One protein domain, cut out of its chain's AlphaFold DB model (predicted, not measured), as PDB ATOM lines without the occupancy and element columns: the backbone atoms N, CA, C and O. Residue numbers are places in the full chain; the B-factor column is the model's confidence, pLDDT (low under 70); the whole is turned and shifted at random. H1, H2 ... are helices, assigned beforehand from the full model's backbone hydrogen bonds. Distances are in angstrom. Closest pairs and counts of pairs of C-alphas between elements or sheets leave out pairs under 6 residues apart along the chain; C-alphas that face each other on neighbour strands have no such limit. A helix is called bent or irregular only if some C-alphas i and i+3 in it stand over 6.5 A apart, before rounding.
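AT A GLANCE: This is residues 2 to 139 of the 429 residues of an uncharacterized protein of Nematocida sp. ERTm5 (UniProt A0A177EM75). The chain folds back and forth from one end of the body to the other: H2, H3 and H4 stand nearly side by side in a triangle at one end, the hairpin of H5 and H6 lies in the middle, and H7 and H8 lie at the other end. The very short H1 lies beside H3, and a long tail without a named element, residues 117 to 139, sweeps in a wide arc round the outside of the half that holds H6, H7 and H8. The printed part has 138 residues, with eight named helices, H1 to H8 in chain order, and no named strand; its class is all helix. It is compact, with a radius of gyration of the C-alphas of 14.8 A and spans of 42 by 32 by 28 A.

HOW THE PARTS SIT: H1, residues 2 to 5, touches residues 30 to 34 alone of H3, residues 24 to 37; the closest C-alphas, of Asn 2 and Val 33, are 7.3 A apart. H2, residues 10 to 20, touches H4, residues 42 to 55, the same way at a shallow tilt of 19 degrees, with the C-alphas of Val 17 and Ile 48 closest at 6.9 A. H3 is irregular, C-alphas 26 and 29 being 8.0 A apart, and its line is a rough one. It touches H5, residues 58 to 72, at a steep tilt of 47 degrees, the same way; the C-alphas of Ile 32 and Ile 68 are closest at 5.2 A. H6, residues 76 to 87, is the hub, touching four helices. H5 and H6 form a helical hairpin with a shallow tilt of 19 degrees, opposite ways, and the C-alphas of Ala 72 and Leu 79 are closest at 4.6 A. H3 touches H6 with residues 35 to 37 alone, closest at the C-alphas of Thr 36 and Leu 78, 5.1 A. Residues 83 to 87 alone of H6 only just touch H7, residues 92 to 102, with 3 pairs of C-alphas within 8 A, the closest being those of Cys 83 and Ile 95 at 6.8 A; the two form a helical hairpin. Residues 80 to 84 alone of H6 touch H8, residues 106 to 116, closest at the C-alphas of Leu 84 and Ile 116, 5.8 A. H7 and H8 touch as a helical hairpin at a steep tilt of 41 degrees, with the C-alphas of Lys 100 and Leu 109 closest at 6.4 A. H2 and H8 are apart. Every O i to N i+4 pair is within hydrogen-bond range in H2, H4, H5, H6, H7 and H8; in H3 it is 8 of 10, and H1 is too short for such a pair.

IN THESE COORDINATES: H1 begins at C-alpha 2, (-29.069, -45.319, 44.872). From first to last C-alpha H3 measures 18.2 A, H4 20.4 A, H5 20.9 A and H6 16.0 A. H5 begins at C-alpha 58, (-50.663, -32.686, 55.326), and H8 ends at C-alpha 116, (-47.811, -38.090, 32.503).

THE WHOLE: The two C-alphas farthest apart, of Glu 22 and Glu 107, are 42.8 A apart. The printed part has no cut, and the links from H1 through to H8 are tight. The mean pLDDT of the printed part is 74.6, and 43 residues are under 70: 2 to 15, 18 to 22, 39 to 43, 88 to 92 and 118 to 131.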
ATOM      1  N   ASN A   2     -27.972 -45.437  45.852       44.38
ATOM      2  CA  ASN A   2     -29.069 -45.319  44.872       44.38
ATOM      3  C   ASN A   2     -29.209 -46.550  43.955       44.38
ATOM      4  O   ASN A   2     -30.309 -47.055  43.801       44.38
ATOM      5  N   GLU A   3     -28.107 -47.093  43.423       42.50
ATOM      6  CA  GLU A   3     -28.149 -48.308  42.581       42.50
ATOM      7  C   GLU A   3     -28.669 -49.549  43.321       42.50
ATOM      8  O   GLU A   3     -29.346 -50.384  42.732       42.50
ATOM      9  N   THR A   4     -28.387 -49.668  44.623       51.69
ATOM     10  CA  THR A   4     -28.832 -50.806  45.437       51.69
ATOM     11  C   THR A   4     -30.342 -50.753  45.647       51.69
ATOM     12  O   THR A   4     -31.011 -51.762  45.470       51.69
ATOM     13  N   ILE A   5     -30.879 -49.566  45.942       52.94
ATOM     14  CA  ILE A   5     -32.314 -49.324  46.153       52.94
ATOM     15  C   ILE A   5     -33.102 -49.510  44.850       52.94
ATOM     16  O   ILE A   5     -34.143 -50.157  44.850       52.94
ATOM     17  N   LEU A   6     -32.573 -49.015  43.726       51.81
ATOM     18  CA  LEU A   6     -33.190 -49.141  42.399       51.81
ATOM     19  C   LEU A   6     -33.195 -50.574  41.848       51.81
ATOM     20  O   LEU A   6     -33.796 -50.816  40.811       51.81
ATOM     21  N   SER A   7     -32.530 -51.516  42.521       54.28
ATOM     22  CA  SER A   7     -32.497 -52.934  42.142       54.28
ATOM     23  C   SER A   7     -33.433 -53.826  42.970       54.28
ATOM     24  O   SER A   7     -33.508 -55.029  42.716       54.28
ATOM     25  N   LEU A   8     -34.120 -53.264  43.971       56.19
ATOM     26  CA  LEU A   8     -35.005 -54.011  44.866       56.19
ATOM     27  C   LEU A   8     -36.380 -54.245  44.226       56.19
ATOM     28  O   LEU A   8     -36.909 -53.391  43.525       56.19
ATOM     29  N   HIS A   9     -36.980 -55.401  44.511       59.16
ATOM     30  CA  HIS A   9     -38.349 -55.723  44.105       59.16
ATOM     31  C   HIS A   9     -39.393 -55.081  45.020       59.16
ATOM     32  O   HIS A   9     -39.138 -54.905  46.207       59.16
ATOM     33  N   GLU A  10     -40.602 -54.859  44.499       60.25
ATOM     34  CA  GLU A  10     -41.751 -54.279  45.217       60.25
ATOM     35  C   GLU A  10     -41.977 -54.788  46.648       60.25
ATOM     36  O   GLU A  10     -42.074 -53.946  47.535       60.25
ATOM     37  N   PRO A  11     -42.008 -56.105  46.940       61.75
ATOM     38  CA  PRO A  11     -42.233 -56.568  48.312       61.75
ATOM     39  C   PRO A  11     -41.125 -56.115  49.270       61.75
ATOM     40  O   PRO A  11     -41.385 -55.736  50.405       61.75
ATOM     41  N   VAL A  12     -39.881 -56.109  48.783       64.88
ATOM     42  CA  VAL A  12     -38.714 -55.669  49.555       64.88
ATOM     43  C   VAL A  12     -38.696 -54.146  49.672       64.88
ATOM     44  O   VAL A  12     -38.287 -53.628  50.703       64.88
ATOM     45  N   LEU A  13     -39.160 -53.429  48.645       67.38
ATOM     46  CA  LEU A  13     -39.321 -51.977  48.665       67.38
ATOM     47  C   LEU A  13     -40.430 -51.524  49.619       67.38
ATOM     48  O   LEU A  13     -40.249 -50.507  50.273       67.38
ATOM     49  N   GLY A  14     -41.535 -52.264  49.735       65.12
ATOM     50  CA  GLY A  14     -42.593 -51.990  50.712       65.12
ATOM     51  C   GLY A  14     -42.069 -52.097  52.142       65.12
ATOM     52  O   GLY A  14     -42.067 -51.115  52.877       65.12
ATOM     53  N   GLU A  15     -41.457 -53.237  52.488       68.56
ATOM     54  CA  GLU A  15     -40.801 -53.410  53.795       68.56
ATOM     55  C   GLU A  15     -39.698 -52.369  54.051       68.56
ATOM     56  O   GLU A  15     -39.425 -51.995  55.195       68.56
ATOM     57  N   TYR A  16     -39.015 -51.929  52.992       70.12
ATOM     58  CA  TYR A  16     -38.021 -50.866  53.066       70.12
ATOM     59  C   TYR A  16     -38.685 -49.528  53.404       70.12
ATOM     60  O   TYR A  16     -38.258 -48.875  54.347       70.12
ATOM     61  N   VAL A  17     -39.757 -49.140  52.710       70.25
ATOM     62  CA  VAL A  17     -40.506 -47.900  52.971       70.25
ATOM     63  C   VAL A  17     -41.076 -47.876  54.391       70.25
ATOM     64  O   VAL A  17     -40.901 -46.878  55.091       70.25
ATOM     65  N   GLU A  18     -41.674 -48.974  54.859       69.38
ATOM     66  CA  GLU A  18     -42.229 -49.072  56.216       69.38
ATOM     67  C   GLU A  18     -41.175 -48.762  57.292       69.38
ATOM     68  O   GLU A  18     -41.421 -47.941  58.181       69.38
ATOM     69  N   LYS A  19     -39.974 -49.349  57.161       68.62
ATOM     70  CA  LYS A  19     -38.832 -49.134  58.072       68.62
ATOM     71  C   LYS A  19     -38.247 -47.724  57.977       68.62
ATOM     72  O   LYS A  19     -37.706 -47.212  58.948       68.62
ATOM     73  N   PHE A  20     -38.331 -47.086  56.812       67.44
ATOM     74  CA  PHE A  20     -37.795 -45.742  56.576       67.44
ATOM     75  C   PHE A  20     -38.597 -44.631  57.218       67.44
ATOM     76  O   PHE A  20     -38.039 -43.612  57.622       67.44
ATOM     77  N   LEU A  21     -39.913 -44.801  57.264       63.81
ATOM     78  CA  LEU A  21     -40.805 -43.755  57.734       63.81
ATOM     79  C   LEU A  21     -40.729 -43.545  59.249       63.81
ATOM     80  O   LEU A  21     -41.225 -42.527  59.726       63.81
ATOM     81  N   GLU A  22     -40.079 -44.449  59.987       68.00
ATOM     82  CA  GLU A  22     -39.729 -44.270  61.401       68.00
ATOM     83  C   GLU A  22     -38.573 -43.265  61.600       68.00
ATOM     84  O   GLU A  22     -38.562 -42.533  62.585       68.00
ATOM     85  N   GLU A  23     -37.652 -43.156  60.633       73.50
ATOM     86  CA  GLU A  23     -36.476 -42.259  60.641       73.50
ATOM     87  C   GLU A  23     -36.574 -41.183  59.539       73.50
ATOM     88  O   GLU A  23     -35.575 -40.705  58.996       73.50
ATOM     89  N   PHE A  24     -37.801 -40.809  59.166       71.00
ATOM     90  CA  PHE A  24     -38.097 -40.035  57.957       71.00
ATOM     91  C   PHE A  24     -37.264 -38.761  57.793       71.00
ATOM     92  O   PHE A  24     -36.772 -38.502  56.701       71.00
ATOM     93  N   GLU A  25     -37.076 -37.971  58.854       70.81
ATOM     94  CA  GLU A  25     -36.325 -36.710  58.769       70.81
ATOM     95  C   GLU A  25     -34.839 -36.945  58.435       70.81
ATOM     96  O   GLU A  25     -34.236 -36.164  57.701       70.81
ATOM     97  N   GLU A  26     -34.254 -38.050  58.905       74.75
ATOM     98  CA  GLU A  26     -32.859 -38.418  58.627       74.75
ATOM     99  C   GLU A  26     -32.697 -39.030  57.228       74.75
ATOM    100  O   GLU A  26     -31.630 -38.933  56.616       74.75
ATOM    101  N   ARG A  27     -33.772 -39.619  56.685       72.56
ATOM    102  CA  ARG A  27     -33.764 -40.383  55.425       72.56
ATOM    103  C   ARG A  27     -34.622 -39.776  54.312       72.56
ATOM    104  O   ARG A  27     -34.779 -40.381  53.251       72.56
ATOM    105  N   ARG A  28     -35.114 -38.546  54.497       80.06
ATOM    106  CA  ARG A  28     -35.946 -37.771  53.550       80.06
ATOM    107  C   ARG A  28     -35.374 -37.778  52.134       80.06
ATOM    108  O   ARG A  28     -36.093 -38.003  51.161       80.06
ATOM    109  N   GLN A  29     -34.061 -37.588  52.016       80.88
ATOM    110  CA  GLN A  29     -33.367 -37.553  50.730       80.88
ATOM    111  C   GLN A  29     -33.436 -38.889  49.975       80.88
ATOM    112  O   GLN A  29     -33.478 -38.898  48.746       80.88
ATOM    113  N   GLU A  30     -33.463 -40.015  50.684       76.00
ATOM    114  CA  GLU A  30     -33.573 -41.335  50.067       76.00
ATOM    115  C   GLU A  30     -34.972 -41.567  49.494       76.00
ATOM    116  O   GLU A  30     -35.081 -42.112  48.400       76.00
ATOM    117  N   ILE A  31     -36.029 -41.090  50.167       78.25
ATOM    118  CA  ILE A  31     -37.407 -41.138  49.649       78.25
ATOM    119  C   ILE A  31     -37.534 -40.263  48.401       78.25
ATOM    120  O   ILE A  31     -38.093 -40.705  47.400       78.25
ATOM    121  N   ILE A  32     -36.949 -39.061  48.411       82.44
ATOM    122  CA  ILE A  32     -36.911 -38.189  47.228       82.44
ATOM    123  C   ILE A  32     -36.235 -38.907  46.056       82.44
ATOM    124  O   ILE A  32     -36.761 -38.935  44.943       82.44
ATOM    125  N   VAL A  33     -35.076 -39.523  46.293       79.00
ATOM    126  CA  VAL A  33     -34.369 -40.297  45.268       79.00
ATOM    127  C   VAL A  33     -35.218 -41.477  44.799       79.00
ATOM    128  O   VAL A  33     -35.318 -41.700  43.597       79.00
ATOM    129  N   LEU A  34     -35.838 -42.209  45.715       76.69
ATOM    130  CA  LEU A  34     -36.654 -43.376  45.416       76.69
ATOM    131  C   LEU A  34     -37.847 -43.006  44.527       76.69
ATOM    132  O   LEU A  34     -37.983 -43.565  43.445       76.69
ATOM    133  N   VAL A  35     -38.646 -42.012  44.922       78.81
ATOM    134  CA  VAL A  35     -39.818 -41.552  44.160       78.81
ATOM    135  C   VAL A  35     -39.416 -41.009  42.787       78.81
ATOM    136  O   VAL A  35     -40.070 -41.272  41.786       78.81
ATOM    137  N   THR A  36     -38.315 -40.269  42.691       80.19
ATOM    138  CA  THR A  36     -37.939 -39.650  41.410       80.19
ATOM    139  C   THR A  36     -37.255 -40.618  40.445       80.19
ATOM    140  O   THR A  36     -37.449 -40.507  39.234       80.19
ATOM    141  N   ASN A  37     -36.475 -41.580  40.946       72.56
ATOM    142  CA  ASN A  37     -35.696 -42.498  40.109       72.56
ATOM    143  C   ASN A  37     -36.410 -43.830  39.838       72.56
ATOM    144  O   ASN A  37     -36.069 -44.493  38.861       72.56
ATOM    145  N   MET A  38     -37.405 -44.214  40.644       71.31
ATOM    146  CA  MET A  38     -38.253 -45.362  40.328       71.31
ATOM    147  C   MET A  38     -39.215 -44.995  39.191       71.31
ATOM    148  O   MET A  38     -39.950 -44.008  39.305       71.31
ATOM    149  N   PRO A  39     -39.259 -45.784  38.103       68.06
ATOM    150  CA  PRO A  39     -40.364 -45.737  37.156       68.06
ATOM    151  C   PRO A  39     -41.659 -45.966  37.938       68.06
ATOM    152  O   PRO A  39     -41.814 -47.013  38.566       68.06
ATOM    153  N   GLN A  40     -42.543 -44.972  37.974       64.81
ATOM    154  CA  GLN A  40     -43.694 -45.045  38.868       64.81
ATOM    155  C   GLN A  40     -44.652 -46.153  38.452       64.81
ATOM    156  O   GLN A  40     -45.194 -46.150  37.349       64.81
ATOM    157  N   LYS A  41     -44.852 -47.066  39.392       66.69
ATOM    158  CA  LYS A  41     -45.873 -48.098  39.402       66.69
ATOM    159  C   LYS A  41     -46.948 -47.669  40.398       66.69
ATOM    160  O   LYS A  41     -46.618 -47.219  41.499       66.69
ATOM    161  N   HIS A  42     -48.213 -47.753  40.008       62.69
ATOM    162  CA  HIS A  42     -49.364 -47.345  40.815       62.69
ATOM    163  C   HIS A  42     -49.387 -47.972  42.212       62.69
ATOM    164  O   HIS A  42     -49.645 -47.274  43.189       62.69
ATOM    165  N   SER A  43     -49.073 -49.259  42.329       66.00
ATOM    166  CA  SER A  43     -49.091 -49.991  43.602       66.00
ATOM    167  C   SER A  43     -48.089 -49.440  44.624       66.00
ATOM    168  O   SER A  43     -48.436 -49.214  45.784       66.00
ATOM    169  N   PHE A  44     -46.860 -49.159  44.191       71.81
ATOM    170  CA  PHE A  44     -45.800 -48.677  45.073       71.81
ATOM    171  C   PHE A  44     -45.981 -47.209  45.477       71.81
ATOM    172  O   PHE A  44     -45.795 -46.862  46.643       71.81
ATOM    173  N   ALA A  45     -46.394 -46.357  44.535       72.44
ATOM    174  CA  ALA A  45     -46.726 -44.965  44.826       72.44
ATOM    175  C   ALA A  45     -47.842 -44.872  45.879       72.44
ATOM    176  O   ALA A  45     -47.694 -44.148  46.860       72.44
ATOM    177  N   ASN A  46     -48.911 -45.665  45.720       72.62
ATOM    178  CA  ASN A  46     -50.025 -45.719  46.668       72.62
ATOM    179  C   ASN A  46     -49.571 -46.151  48.064       72.62
ATOM    180  O   ASN A  46     -49.949 -45.518  49.042       72.62
ATOM    181  N   HIS A  47     -48.708 -47.164  48.157       76.81
ATOM    182  CA  HIS A  47     -48.185 -47.617  49.444       76.81
ATOM    183  C   HIS A  47     -47.389 -46.521  50.175       76.81
ATOM    184  O   HIS A  47     -47.628 -46.271  51.354       76.81
ATOM    185  N   ILE A  48     -46.503 -45.794  49.475       77.69
ATOM    186  CA  ILE A  48     -45.806 -44.632  50.060       77.69
ATOM    187  C   ILE A  48     -46.825 -43.584  50.534       77.69
ATOM    188  O   ILE A  48     -46.661 -42.996  51.602       77.69
ATOM    189  N   CYS A  49     -47.872 -43.332  49.745       75.88
ATOM    190  CA  CYS A  49     -48.893 -42.346  50.076       75.88
ATOM    191  C   CYS A  49     -49.682 -42.699  51.339       75.88
ATOM    192  O   CYS A  49     -49.828 -41.837  52.206       75.88
ATOM    193  N   GLU A  50     -50.169 -43.937  51.435       79.06
ATOM    194  CA  GLU A  50     -50.929 -44.450  52.578       79.06
ATOM    195  C   GLU A  50     -50.102 -44.374  53.865       79.06
ATOM    196  O   GLU A  50     -50.565 -43.867  54.890       79.06
ATOM    197  N   GLU A  51     -48.840 -44.798  53.800       79.06
ATOM    198  CA  GLU A  51     -47.948 -44.774  54.953       79.06
ATOM    199  C   GLU A  51     -47.599 -43.345  55.412       79.06
ATOM    200  O   GLU A  51     -47.553 -43.069  56.616       79.06
ATOM    201  N   LEU A  52     -47.379 -42.411  54.476       80.06
ATOM    202  CA  LEU A  52     -47.140 -41.001  54.806       80.06
ATOM    203  C   LEU A  52     -48.353 -40.371  55.498       80.06
ATOM    204  O   LEU A  52     -48.186 -39.643  56.477       80.06
ATOM    205  N   GLU A  53     -49.565 -40.668  55.031       81.19
ATOM    206  CA  GLU A  53     -50.812 -40.146  55.606       81.19
ATOM    207  C   GLU A  53     -51.114 -40.709  56.995       81.19
ATOM    208  O   GLU A  53     -51.686 -40.006  57.831       81.19
ATOM    209  N   GLY A  54     -50.695 -41.946  57.269       82.06
ATOM    210  CA  GLY A  54     -50.808 -42.548  58.595       82.06
ATOM    211  C   GLY A  54     -49.875 -41.927  59.642       82.06
ATOM    212  O   GLY A  54     -50.163 -42.007  60.837       82.06
ATOM    213  N   LYS A  55     -48.763 -41.310  59.214       81.88
ATOM    214  CA  LYS A  55     -47.662 -40.890  60.103       81.88
ATOM    215  C   LYS A  55     -47.433 -39.374  60.168       81.88
ATOM    216  O   LYS A  55     -46.953 -38.888  61.192       81.88
ATOM    217  N   TYR A  56     -47.776 -38.615  59.126       82.31
ATOM    218  CA  TYR A  56     -47.424 -37.195  59.001       82.31
ATOM    219  C   TYR A  56     -48.629 -36.284  58.740       82.31
ATOM    220  O   TYR A  56     -49.679 -36.698  58.259       82.31
ATOM    221  N   THR A  57     -48.474 -34.997  59.069       82.12
ATOM    222  CA  THR A  57     -49.472 -33.971  58.748       82.12
ATOM    223  C   THR A  57     -49.441 -33.629  57.259       82.12
ATOM    224  O   THR A  57     -48.405 -33.749  56.605       82.12
ATOM    225  N   LYS A  58     -50.562 -33.121  56.730       79.75
ATOM    226  CA  LYS A  58     -50.663 -32.686  55.326       79.75
ATOM    227  C   LYS A  58     -49.573 -31.684  54.936       79.75
ATOM    228  O   LYS A  58     -48.981 -31.833  53.877       79.75
ATOM    229  N   ASP A  59     -49.260 -30.728  55.810       79.00
ATOM    230  CA  ASP A  59     -48.241 -29.704  55.538       79.00
ATOM    231  C   ASP A  59     -46.839 -30.308  55.375       79.00
ATOM    232  O   ASP A  59     -46.122 -29.963  54.438       79.00
ATOM    233  N   LYS A  60     -46.466 -31.278  56.223       80.62
ATOM    234  CA  LYS A  60     -45.177 -31.979  56.107       80.62
ATOM    235  C   LYS A  60     -45.069 -32.794  54.821       80.62
ATOM    236  O   LYS A  60     -43.999 -32.865  54.221       80.62
ATOM    237  N   ILE A  61     -46.168 -33.417  54.406       79.25
ATOM    238  CA  ILE A  61     -46.208 -34.180  53.158       79.25
ATOM    239  C   ILE A  61     -46.041 -33.233  51.964       79.25
ATOM    240  O   ILE A  61     -45.226 -33.506  51.088       79.25
ATOM    241  N   ILE A  62     -46.717 -32.081  51.976       79.38
ATOM    242  CA  ILE A  62     -46.570 -31.053  50.937       79.38
ATOM    243  C   ILE A  62     -45.115 -30.567  50.836       79.38
ATOM    244  O   ILE A  62     -44.589 -30.435  49.732       79.38
ATOM    245  N   GLU A  63     -44.421 -30.343  51.956       80.62
ATOM    246  CA  GLU A  63     -42.997 -29.973  51.934       80.62
ATOM    247  C   GLU A  63     -42.114 -31.034  51.253       80.62
ATOM    248  O   GLU A  63     -41.218 -30.688  50.480       80.62
ATOM    249  N   LEU A  64     -42.366 -32.322  51.512       84.12
ATOM    250  CA  LEU A  64     -41.665 -33.422  50.842       84.12
ATOM    251  C   LEU A  64     -41.950 -33.428  49.333       84.12
ATOM    252  O   LEU A  64     -41.030 -33.575  48.533       84.12
ATOM    253  N   GLU A  65     -43.210 -33.264  48.934       82.50
ATOM    254  CA  GLU A  65     -43.637 -33.253  47.530       82.50
ATOM    255  C   GLU A  65     -43.000 -32.101  46.738       82.50
ATOM    256  O   GLU A  65     -42.561 -32.288  45.598       82.50
ATOM    257  N   ILE A  66     -42.872 -30.923  47.357       83.00
ATOM    258  CA  ILE A  66     -42.131 -29.788  46.790       83.00
ATOM    259  C   ILE A  66     -40.671 -30.175  46.529       83.00
ATOM    260  O   ILE A  66     -40.133 -29.874  45.459       83.00
ATOM    261  N   ASP A  67     -40.018 -30.833  47.485       85.88
ATOM    262  CA  ASP A  67     -38.623 -31.250  47.331       85.88
ATOM    263  C   ASP A  67     -38.455 -32.330  46.262       85.88
ATOM    264  O   ASP A  67     -37.485 -32.295  45.503       85.88
ATOM    265  N   ILE A  68     -39.419 -33.250  46.152       87.25
ATOM    266  CA  ILE A  68     -39.487 -34.247  45.079       87.25
ATOM    267  C   ILE A  68     -39.515 -33.547  43.716       87.25
ATOM    268  O   ILE A  68     -38.695 -33.865  42.855       87.25
ATOM    269  N   LEU A  69     -40.392 -32.554  43.526       86.31
ATOM    270  CA  LEU A  69     -40.486 -31.800  42.270       86.31
ATOM    271  C   LEU A  69     -39.216 -31.013  41.954       86.31
ATOM    272  O   LEU A  69     -38.737 -31.059  40.821       86.31
ATOM    273  N   LYS A  70     -38.646 -30.318  42.944       87.00
ATOM    274  CA  LYS A  70     -37.390 -29.570  42.777       87.00
ATOM    275  C   LYS A  70     -36.230 -30.488  42.411       87.00
ATOM    276  O   LYS A  70     -35.427 -30.154  41.548       87.00
ATOM    277  N   TYR A  71     -36.132 -31.650  43.052       88.75
ATOM    278  CA  TYR A  71     -35.100 -32.626  42.719       88.75
ATOM    279  C   TYR A  71     -35.305 -33.202  41.316       88.75
ATOM    280  O   TYR A  71     -34.334 -33.402  40.583       88.75
ATOM    281  N   ALA A  72     -36.554 -33.476  40.939       88.25
ATOM    282  CA  ALA A  72     -36.901 -34.062  39.655       88.25
ATOM    283  C   ALA A  72     -36.717 -33.090  38.482       88.25
ATOM    284  O   ALA A  72     -36.390 -33.528  37.385       88.25
ATOM    285  N   SER A  73     -36.842 -31.777  38.702       88.12
ATOM    286  CA  SER A  73     -36.771 -30.760  37.642       88.12
ATOM    287  C   SER A  73     -35.414 -30.665  36.931       88.12
ATOM    288  O   SER A  73     -35.297 -29.971  35.928       88.12
ATOM    289  N   LYS A  74     -34.385 -31.374  37.408       88.44
ATOM    290  CA  LYS A  74     -33.082 -31.487  36.734       88.44
ATOM    291  C   LYS A  74     -33.090 -32.398  35.503       88.44
ATOM    292  O   LYS A  74     -32.136 -32.360  34.732       88.44
ATOM    293  N   ASP A  75     -34.114 -33.232  35.341       88.31
ATOM    294  CA  ASP A  75     -34.211 -34.209  34.260       88.31
ATOM    295  C   ASP A  75     -35.682 -34.483  33.917       88.31
ATOM    296  O   ASP A  75     -36.512 -34.728  34.792       88.31
ATOM    297  N   TYR A  76     -36.026 -34.455  32.630       87.12
ATOM    298  CA  TYR A  76     -37.417 -34.615  32.209       87.12
ATOM    299  C   TYR A  76     -38.000 -36.005  32.509       87.12
ATOM    300  O   TYR A  76     -39.194 -36.107  32.792       87.12
ATOM    301  N   PHE A  77     -37.199 -37.071  32.499       86.25
ATOM    302  CA  PHE A  77     -37.663 -38.411  32.863       86.25
ATOM    303  C   PHE A  77     -37.947 -38.504  34.361       86.25
ATOM    304  O   PHE A  77     -39.010 -39.006  34.737       86.25
ATOM    305  N   LEU A  78     -37.062 -37.961  35.205       88.12
ATOM    306  CA  LEU A  78     -37.298 -37.879  36.652       88.12
ATOM    307  C   LEU A  78     -38.543 -37.047  36.962       88.12
ATOM    308  O   LEU A  78     -39.353 -37.442  37.800       88.12
ATOM    309  N   LEU A  79     -38.727 -35.926  36.257       87.50
ATOM    310  CA  LEU A  79     -39.917 -35.092  36.388       87.50
ATOM    311  C   LEU A  79     -41.188 -35.873  36.062       87.50
ATOM    312  O   LEU A  79     -42.143 -35.805  36.826       87.50
ATOM    313  N   THR A  80     -41.200 -36.671  34.988       86.88
ATOM    314  CA  THR A  80     -42.383 -37.489  34.676       86.88
ATOM    315  C   THR A  80     -42.691 -38.519  35.765       86.88
ATOM    316  O   THR A  80     -43.859 -38.781  36.026       86.88
ATOM    317  N   ASN A  81     -41.676 -39.090  36.427       85.31
ATOM    318  CA  ASN A  81     -41.887 -39.982  37.572       85.31
ATOM    319  C   ASN A  81     -42.475 -39.218  38.760       85.31
ATOM    320  O   ASN A  81     -43.489 -39.632  39.308       85.31
ATOM    321  N   ALA A  82     -41.895 -38.071  39.115       85.62
ATOM    322  CA  ALA A  82     -42.424 -37.233  40.184       85.62
ATOM    323  C   ALA A  82     -43.883 -36.833  39.923       85.62
ATOM    324  O   ALA A  82     -44.721 -36.955  40.809       85.62
ATOM    325  N   CYS A  83     -44.215 -36.414  38.702       83.88
ATOM    326  CA  CYS A  83     -45.577 -36.025  38.367       83.88
ATOM    327  C   CYS A  83     -46.562 -37.203  38.387       83.88
ATOM    328  O   CYS A  83     -47.679 -37.003  38.835       83.88
ATOM    329  N   LEU A  84     -46.172 -38.415  37.975       80.44
ATOM    330  CA  LEU A  84     -47.032 -39.608  38.086       80.44
ATOM    331  C   LEU A  84     -47.302 -40.000  39.546       80.44
ATOM    332  O   LEU A  84     -48.414 -40.392  39.888       80.44
ATOM    333  N   TYR A  85     -46.293 -39.881  40.415       80.94
ATOM    334  CA  TYR A  85     -46.468 -40.062  41.858       80.94
ATOM    335  C   TYR A  85     -47.466 -39.037  42.414       80.94
ATOM    336  O   TYR A  85     -48.383 -39.383  43.158       80.94
ATOM    337  N   LEU A  86     -47.312 -37.776  42.006       78.62
ATOM    338  CA  LEU A  86     -48.160 -36.683  42.465       78.62
ATOM    339  C   LEU A  86     -49.558 -36.707  41.855       78.62
ATOM    340  O   LEU A  86     -50.473 -36.296  42.544       78.62
ATOM    341  N   GLU A  87     -49.770 -37.211  40.635       75.88
ATOM    342  CA  GLU A  87     -51.107 -37.357  40.021       75.88
ATOM    343  C   GLU A  87     -52.039 -38.178  40.924       75.88
ATOM    344  O   GLU A  87     -53.233 -37.922  41.002       75.88
ATOM    345  N   ARG A  88     -51.486 -39.120  41.696       69.25
ATOM    346  CA  ARG A  88     -52.250 -39.933  42.652       69.25
ATOM    347  C   ARG A  88     -52.633 -39.195  43.938       69.25
ATOM    348  O   ARG A  88     -53.563 -39.623  44.614       69.25
ATOM    349  N   ARG A  89     -51.933 -38.111  44.289       69.00
ATOM    350  CA  ARG A  89     -52.179 -37.310  45.506       69.00
ATOM    351  C   ARG A  89     -52.838 -35.962  45.214       69.00
ATOM    352  O   ARG A  89     -53.578 -35.432  46.040       69.00
ATOM    353  N   TRP A  90     -52.517 -35.377  44.069       64.94
ATOM    354  CA  TRP A  90     -52.922 -34.053  43.623       64.94
ATOM    355  C   TRP A  90     -53.928 -34.154  42.489       64.94
ATOM    356  O   TRP A  90     -54.055 -35.170  41.819       64.94
ATOM    357  N   ASN A  91     -54.585 -33.034  42.202       64.25
ATOM    358  CA  ASN A  91     -55.274 -32.888  40.934       64.25
ATOM    359  C   ASN A  91     -54.262 -32.757  39.792       64.25
ATOM    360  O   ASN A  91     -53.375 -31.899  39.834       64.25
ATOM    361  N   THR A  92     -54.492 -33.490  38.712       69.56
ATOM    362  CA  THR A  92     -53.919 -33.265  37.384       69.56
ATOM    363  C   THR A  92     -53.899 -31.779  36.974       69.56
ATOM    364  O   THR A  92     -52.946 -31.321  36.343       69.56
ATOM    365  N   ALA A  93     -54.883 -30.971  37.391       70.88
ATOM    366  CA  ALA A  93     -54.910 -29.520  37.173       70.88
ATOM    367  C   ALA A  93     -53.756 -28.754  37.856       70.88
ATOM    368  O   ALA A  93     -53.230 -27.799  37.282       70.88
ATOM    369  N   LEU A  94     -53.329 -29.170  39.051       73.00
ATOM    370  CA  LEU A  94     -52.209 -28.548  39.763       73.00
ATOM    371  C   LEU A  94     -50.881 -28.861  39.066       73.00
ATOM    372  O   LEU A  94     -50.070 -27.961  38.851       73.00
ATOM    373  N   ILE A  95     -50.699 -30.110  38.629       78.00
ATOM    374  CA  ILE A  95     -49.540 -30.524  37.827       78.00
ATOM    375  C   ILE A  95     -49.493 -29.719  36.525       78.00
ATOM    376  O   ILE A  95     -48.459 -29.139  36.199       78.00
ATOM    377  N   LYS A  96     -50.625 -29.607  35.813       80.12
ATOM    378  CA  LYS A  96     -50.750 -28.779  34.603       80.12
ATOM    379  C   LYS A  96     -50.357 -27.328  34.867       80.12
ATOM    380  O   LYS A  96     -49.629 -26.757  34.062       80.12
ATOM    381  N   ARG A  97     -50.816 -26.735  35.975       79.38
ATOM    382  CA  ARG A  97     -50.475 -25.357  36.357       79.38
ATOM    383  C   ARG A  97     -48.973 -25.196  36.582       79.38
ATOM    384  O   ARG A  97     -48.368 -24.353  35.937       79.38
ATOM    385  N   ILE A  98     -48.372 -26.040  37.420       79.81
ATOM    386  CA  ILE A  98     -46.934 -25.990  37.728       79.81
ATOM    387  C   ILE A  98     -46.095 -26.162  36.457       79.81
ATOM    388  O   ILE A  98     -45.157 -25.404  36.221       79.81
ATOM    389  N   LEU A  99     -46.448 -27.134  35.611       84.62
ATOM    390  CA  LEU A  99     -45.746 -27.366  34.352       84.62
ATOM    391  C   LEU A  99     -45.945 -26.216  33.366       84.62
ATOM    392  O   LEU A  99     -44.997 -25.871  32.675       84.62
ATOM    393  N   LYS A 100     -47.133 -25.607  33.299       85.25
ATOM    394  CA  LYS A 100     -47.410 -24.446  32.440       85.25
ATOM    395  C   LYS A 100     -46.638 -23.207  32.886       85.25
ATOM    396  O   LYS A 100     -46.109 -22.493  32.044       85.25
ATOM    397  N   ASP A 101     -46.557 -22.967  34.189       82.94
ATOM    398  CA  ASP A 101     -45.804 -21.840  34.740       82.94
ATOM    399  C   ASP A 101     -44.291 -22.025  34.498       82.94
ATOM    400  O   ASP A 101     -43.575 -21.057  34.245       82.94
ATOM    401  N   ALA A 102     -43.811 -23.273  34.502       82.06
ATOM    402  CA  ALA A 102     -42.419 -23.616  34.207       82.06
ATOM    403  C   ALA A 102     -42.091 -23.668  32.699       82.06
ATOM    404  O   ALA A 102     -40.978 -23.335  32.287       82.06
ATOM    405  N   LEU A 103     -43.040 -24.102  31.865       81.19
ATOM    406  CA  LEU A 103     -42.902 -24.233  30.415       81.19
ATOM    407  C   LEU A 103     -43.615 -23.080  29.729       81.19
ATOM    408  O   LEU A 103     -44.812 -23.131  29.459       81.19
ATOM    409  N   ASN A 104     -42.846 -22.086  29.297       72.62
ATOM    410  CA  ASN A 104     -43.368 -21.003  28.465       72.62
ATOM    411  C   ASN A 104     -43.580 -21.431  26.989       72.62
ATOM    412  O   ASN A 104     -43.336 -20.660  26.062       72.62
ATOM    413  N   ASN A 105     -43.949 -22.696  26.756       85.62
ATOM    414  CA  ASN A 105     -44.164 -23.302  25.444       85.62
ATOM    415  C   ASN A 105     -45.278 -24.363  25.533       85.62
ATOM    416  O   ASN A 105     -45.121 -25.396  26.185       85.62
ATOM    417  N   GLU A 106     -46.389 -24.107  24.843       86.56
ATOM    418  CA  GLU A 106     -47.596 -24.942  24.872       86.56
ATOM    419  C   GLU A 106     -47.405 -26.314  24.203       86.56
ATOM    420  O   GLU A 106     -47.960 -27.309  24.664       86.56
ATOM    421  N   GLU A 107     -46.576 -26.408  23.163       88.81
ATOM    422  CA  GLU A 107     -46.263 -27.683  22.505       88.81
ATOM    423  C   GLU A 107     -45.510 -28.619  23.456       88.81
ATOM    424  O   GLU A 107     -45.890 -29.776  23.637       88.81
ATOM    425  N   ASN A 108     -44.470 -28.106  24.117       88.75
ATOM    426  CA  ASN A 108     -43.680 -28.885  25.069       88.75
ATOM    427  C   ASN A 108     -44.514 -29.298  26.289       88.75
ATOM    428  O   ASN A 108     -44.372 -30.418  26.783       88.75
ATOM    429  N   LEU A 109     -45.410 -28.416  26.744       88.69
ATOM    430  CA  LEU A 109     -46.377 -28.734  27.790       88.69
ATOM    431  C   LEU A 109     -47.274 -29.905  27.369       88.69
ATOM    432  O   LEU A 109     -47.379 -30.881  28.108       88.69
ATOM    433  N   ASN A 110     -47.866 -29.853  26.175       88.25
ATOM    434  CA  ASN A 110     -48.738 -30.916  25.673       88.25
ATOM    435  C   ASN A 110     -48.007 -32.258  25.539       88.25
ATOM    436  O   ASN A 110     -48.563 -33.295  25.895       88.25
ATOM    437  N   ILE A 111     -46.749 -32.237  25.087       90.88
ATOM    438  CA  ILE A 111     -45.903 -33.433  25.011       90.88
ATOM    439  C   ILE A 111     -45.696 -34.042  26.403       90.88
ATOM    440  O   ILE A 111     -45.893 -35.243  26.576       90.88
ATOM    441  N   LEU A 112     -45.328 -33.241  27.407       88.81
ATOM    442  CA  LEU A 112     -45.126 -33.750  28.768       88.81
ATOM    443  C   LEU A 112     -46.421 -34.262  29.391       88.81
ATOM    444  O   LEU A 112     -46.423 -35.332  29.995       88.81
ATOM    445  N   LEU A 113     -47.529 -33.544  29.207       87.38
ATOM    446  CA  LEU A 113     -48.830 -33.974  29.709       87.38
ATOM    447  C   LEU A 113     -49.265 -35.302  29.087       87.38
ATOM    448  O   LEU A 113     -49.778 -36.153  29.806       87.38
ATOM    449  N   ALA A 114     -49.000 -35.540  27.800       87.31
ATOM    450  CA  ALA A 114     -49.303 -36.819  27.156       87.31
ATOM    451  C   ALA A 114     -48.503 -38.005  27.734       87.31
ATOM    452  O   ALA A 114     -48.952 -39.147  27.648       87.31
ATOM    453  N   LEU A 115     -47.325 -37.746  28.313       88.56
ATOM    454  CA  LEU A 115     -46.471 -38.758  28.946       88.56
ATOM    455  C   LEU A 115     -46.817 -39.009  30.421       88.56
ATOM    456  O   LEU A 115     -46.379 -40.017  30.974       88.56
ATOM    457  N   ILE A 116     -47.543 -38.088  31.058       83.25
ATOM    458  CA  ILE A 116     -47.811 -38.090  32.503       83.25
ATOM    459  C   ILE A 116     -49.285 -38.364  32.801       83.25
ATOM    460  O   ILE A 116     -49.569 -39.010  33.794       83.25
ATOM    461  N   THR A 117     -50.213 -37.907  31.961       76.69
ATOM    462  CA  THR A 117     -51.648 -37.885  32.285       76.69
ATOM    463  C   THR A 117     -52.460 -38.770  31.354       76.69
ATOM    464  O   THR A 117     -52.146 -38.899  30.166       76.69
ATOM    465  N   GLU A 118     -53.539 -39.351  31.877       67.88
ATOM    466  CA  GLU A 118     -54.577 -39.960  31.049       67.88
ATOM    467  C   GLU A 118     -55.692 -38.950  30.726       67.88
ATOM    468  O   GLU A 118     -56.153 -38.234  31.613       67.88
ATOM    469  N   PRO A 119     -56.194 -38.894  29.474       53.62
ATOM    470  CA  PRO A 119     -57.251 -37.951  29.090       53.62
ATOM    471  C   PRO A 119     -58.579 -38.120  29.848       53.62
ATOM    472  O   PRO A 119     -59.447 -37.259  29.737       53.62
ATOM    473  N   SER A 120     -58.765 -39.248  30.537       50.84
ATOM    474  CA  SER A 120     -60.011 -39.663  31.188       50.84
ATOM    475  C   SER A 120     -60.076 -39.394  32.691       50.84
ATOM    476  O   SER A 120     -61.110 -39.687  33.286       50.84
ATOM    477  N   GLU A 121     -59.017 -38.878  33.322       58.09
ATOM    478  CA  GLU A 121     -59.033 -38.632  34.768       58.09
ATOM    479  C   GLU A 121     -59.845 -37.366  35.116       58.09
ATOM    480  O   GLU A 121     -59.678 -36.308  34.502       58.09
ATOM    481  N   GLU A 122     -60.771 -37.486  36.078       51.69
ATOM    482  CA  GLU A 122     -61.612 -36.377  36.549       51.69
ATOM    483  C   GLU A 122     -60.754 -35.289  37.219       51.69
ATOM    484  O   GLU A 122     -59.990 -35.553  38.147       51.69
ATOM    485  N   GLU A 123     -60.903 -34.035  36.783       56.62
ATOM    486  CA  GLU A 123     -60.175 -32.901  37.363       56.62
ATOM    487  C   GLU A 123     -60.765 -32.511  38.734       56.62
ATOM    488  O   GLU A 123     -61.655 -31.666  38.836       56.62
ATOM    489  N   VAL A 124     -60.267 -33.097  39.825       52.97
ATOM    490  CA  VAL A 124     -60.731 -32.785  41.194       52.97
ATOM    491  C   VAL A 124     -60.009 -31.560  41.755       52.97
ATOM    492  O   VAL A 124     -58.937 -31.678  42.333       52.97
ATOM    493  N   CYS A 125     -60.526 -30.343  41.564       47.91
ATOM    494  CA  CYS A 125     -59.841 -29.119  42.016       47.91
ATOM    495  C   CYS A 125     -59.817 -29.004  43.544       47.91
ATOM    496  O   CYS A 125     -60.820 -28.675  44.172       47.91
ATOM    497  N   SER A 126     -58.653 -29.253  44.137       55.44
ATOM    498  CA  SER A 126     -58.330 -28.866  45.506       55.44
ATOM    499  C   SER A 126     -57.562 -27.546  45.469       55.44
ATOM    500  O   SER A 126     -56.516 -27.433  44.826       55.44
ATOM    501  N   ASP A 127     -58.113 -26.520  46.120       51.91
ATOM    502  CA  ASP A 127     -57.494 -25.198  46.210       51.91
ATOM    503  C   ASP A 127     -56.219 -25.277  47.056       51.91
ATOM    504  O   ASP A 127     -56.249 -25.195  48.284       51.91
ATOM    505  N   PHE A 128     -55.081 -25.437  46.386       59.53
ATOM    506  CA  PHE A 128     -53.768 -25.328  47.001       59.53
ATOM    507  C   PHE A 128     -53.128 -23.992  46.634       59.53
ATOM    508  O   PHE A 128     -52.893 -23.685  45.464       59.53
ATOM    509  N   ASN A 129     -52.808 -23.200  47.653       59.09
ATOM    510  CA  ASN A 129     -52.060 -21.957  47.506       59.09
ATOM    511  C   ASN A 129     -50.559 -22.261  47.669       59.09
ATOM    512  O   ASN A 129     -49.951 -21.960  48.692       59.09
ATOM    513  N   LEU A 130     -49.994 -22.953  46.678       63.12
ATOM    514  CA  LEU A 130     -48.582 -23.340  46.623       63.12
ATOM    515  C   LEU A 130     -47.820 -22.351  45.736       63.12
ATOM    516  O   LEU A 130     -48.049 -22.298  44.528       63.12
ATOM    517  N   ASP A 131     -46.914 -21.573  46.331       63.00
ATOM    518  CA  ASP A 131     -45.965 -20.738  45.585       63.00
ATOM    519  C   ASP A 131     -44.756 -21.600  45.189       63.00
ATOM    520  O   ASP A 131     -43.772 -21.721  45.923       63.00
ATOM    521  N   LEU A 132     -44.886 -22.311  44.064       70.44
ATOM    522  CA  LEU A 132     -43.878 -23.238  43.559       70.44
ATOM    523  C   LEU A 132     -43.344 -22.759  42.207       70.44
ATOM    524  O   LEU A 132     -44.047 -22.800  41.200       70.44
ATOM    525  N   GLN A 133     -42.066 -22.388  42.173       75.00
ATOM    526  CA  GLN A 133     -41.321 -22.164  40.935       75.00
ATOM    527  C   GLN A 133     -40.348 -23.323  40.714       75.00
ATOM    528  O   GLN A 133     -39.492 -23.588  41.561       75.00
ATOM    529  N   ILE A 134     -40.471 -24.007  39.575       80.88
ATOM    530  CA  ILE A 134     -39.513 -25.025  39.132       80.88
ATOM    531  C   ILE A 134     -38.842 -24.567  37.837       80.88
ATOM    532  O   ILE A 134     -39.487 -24.021  36.944       80.88
ATOM    533  N   THR A 135     -37.535 -24.793  37.734       82.81
ATOM    534  CA  THR A 135     -36.770 -24.559  36.504       82.81
ATOM    535  C   THR A 135     -36.498 -25.899  35.842       82.81
ATOM    536  O   THR A 135     -36.021 -26.825  36.501       82.81
ATOM    537  N   LEU A 136     -36.826 -25.995  34.555       84.69
ATOM    538  CA  LEU A 136     -36.694 -27.215  33.765       84.69
ATOM    539  C   LEU A 136     -35.409 -27.208  32.925       84.69
ATOM    540  O   LEU A 136     -34.887 -26.131  32.630       84.69
ATOM    541  N   PRO A 137     -34.893 -28.383  32.524       83.38
ATOM    542  CA  PRO A 137     -33.667 -28.483  31.739       83.38
ATOM    543  C   PRO A 137     -33.872 -27.925  30.327       83.38
ATOM    544  O   PRO A 137     -34.953 -28.032  29.766       83.38
ATOM    545  N   GLU A 138     -32.829 -27.392  29.693       79.81
ATOM    546  CA  GLU A 138     -32.967 -26.796  28.351       79.81
ATOM    547  C   GLU A 138     -33.167 -27.838  27.228       79.81
ATOM    548  O   GLU A 138     -33.721 -27.533  26.171       79.81
ATOM    549  N   ASN A 139     -32.725 -29.084  27.431       79.56
ATOM    550  CA  ASN A 139     -32.668 -30.097  26.376       79.56
ATOM    551  C   ASN A 139     -33.949 -30.950  26.289       79.56
ATOM    552  O   ASN A 139     -33.983 -32.096  26.735       79.56
TER     553      ASN A 139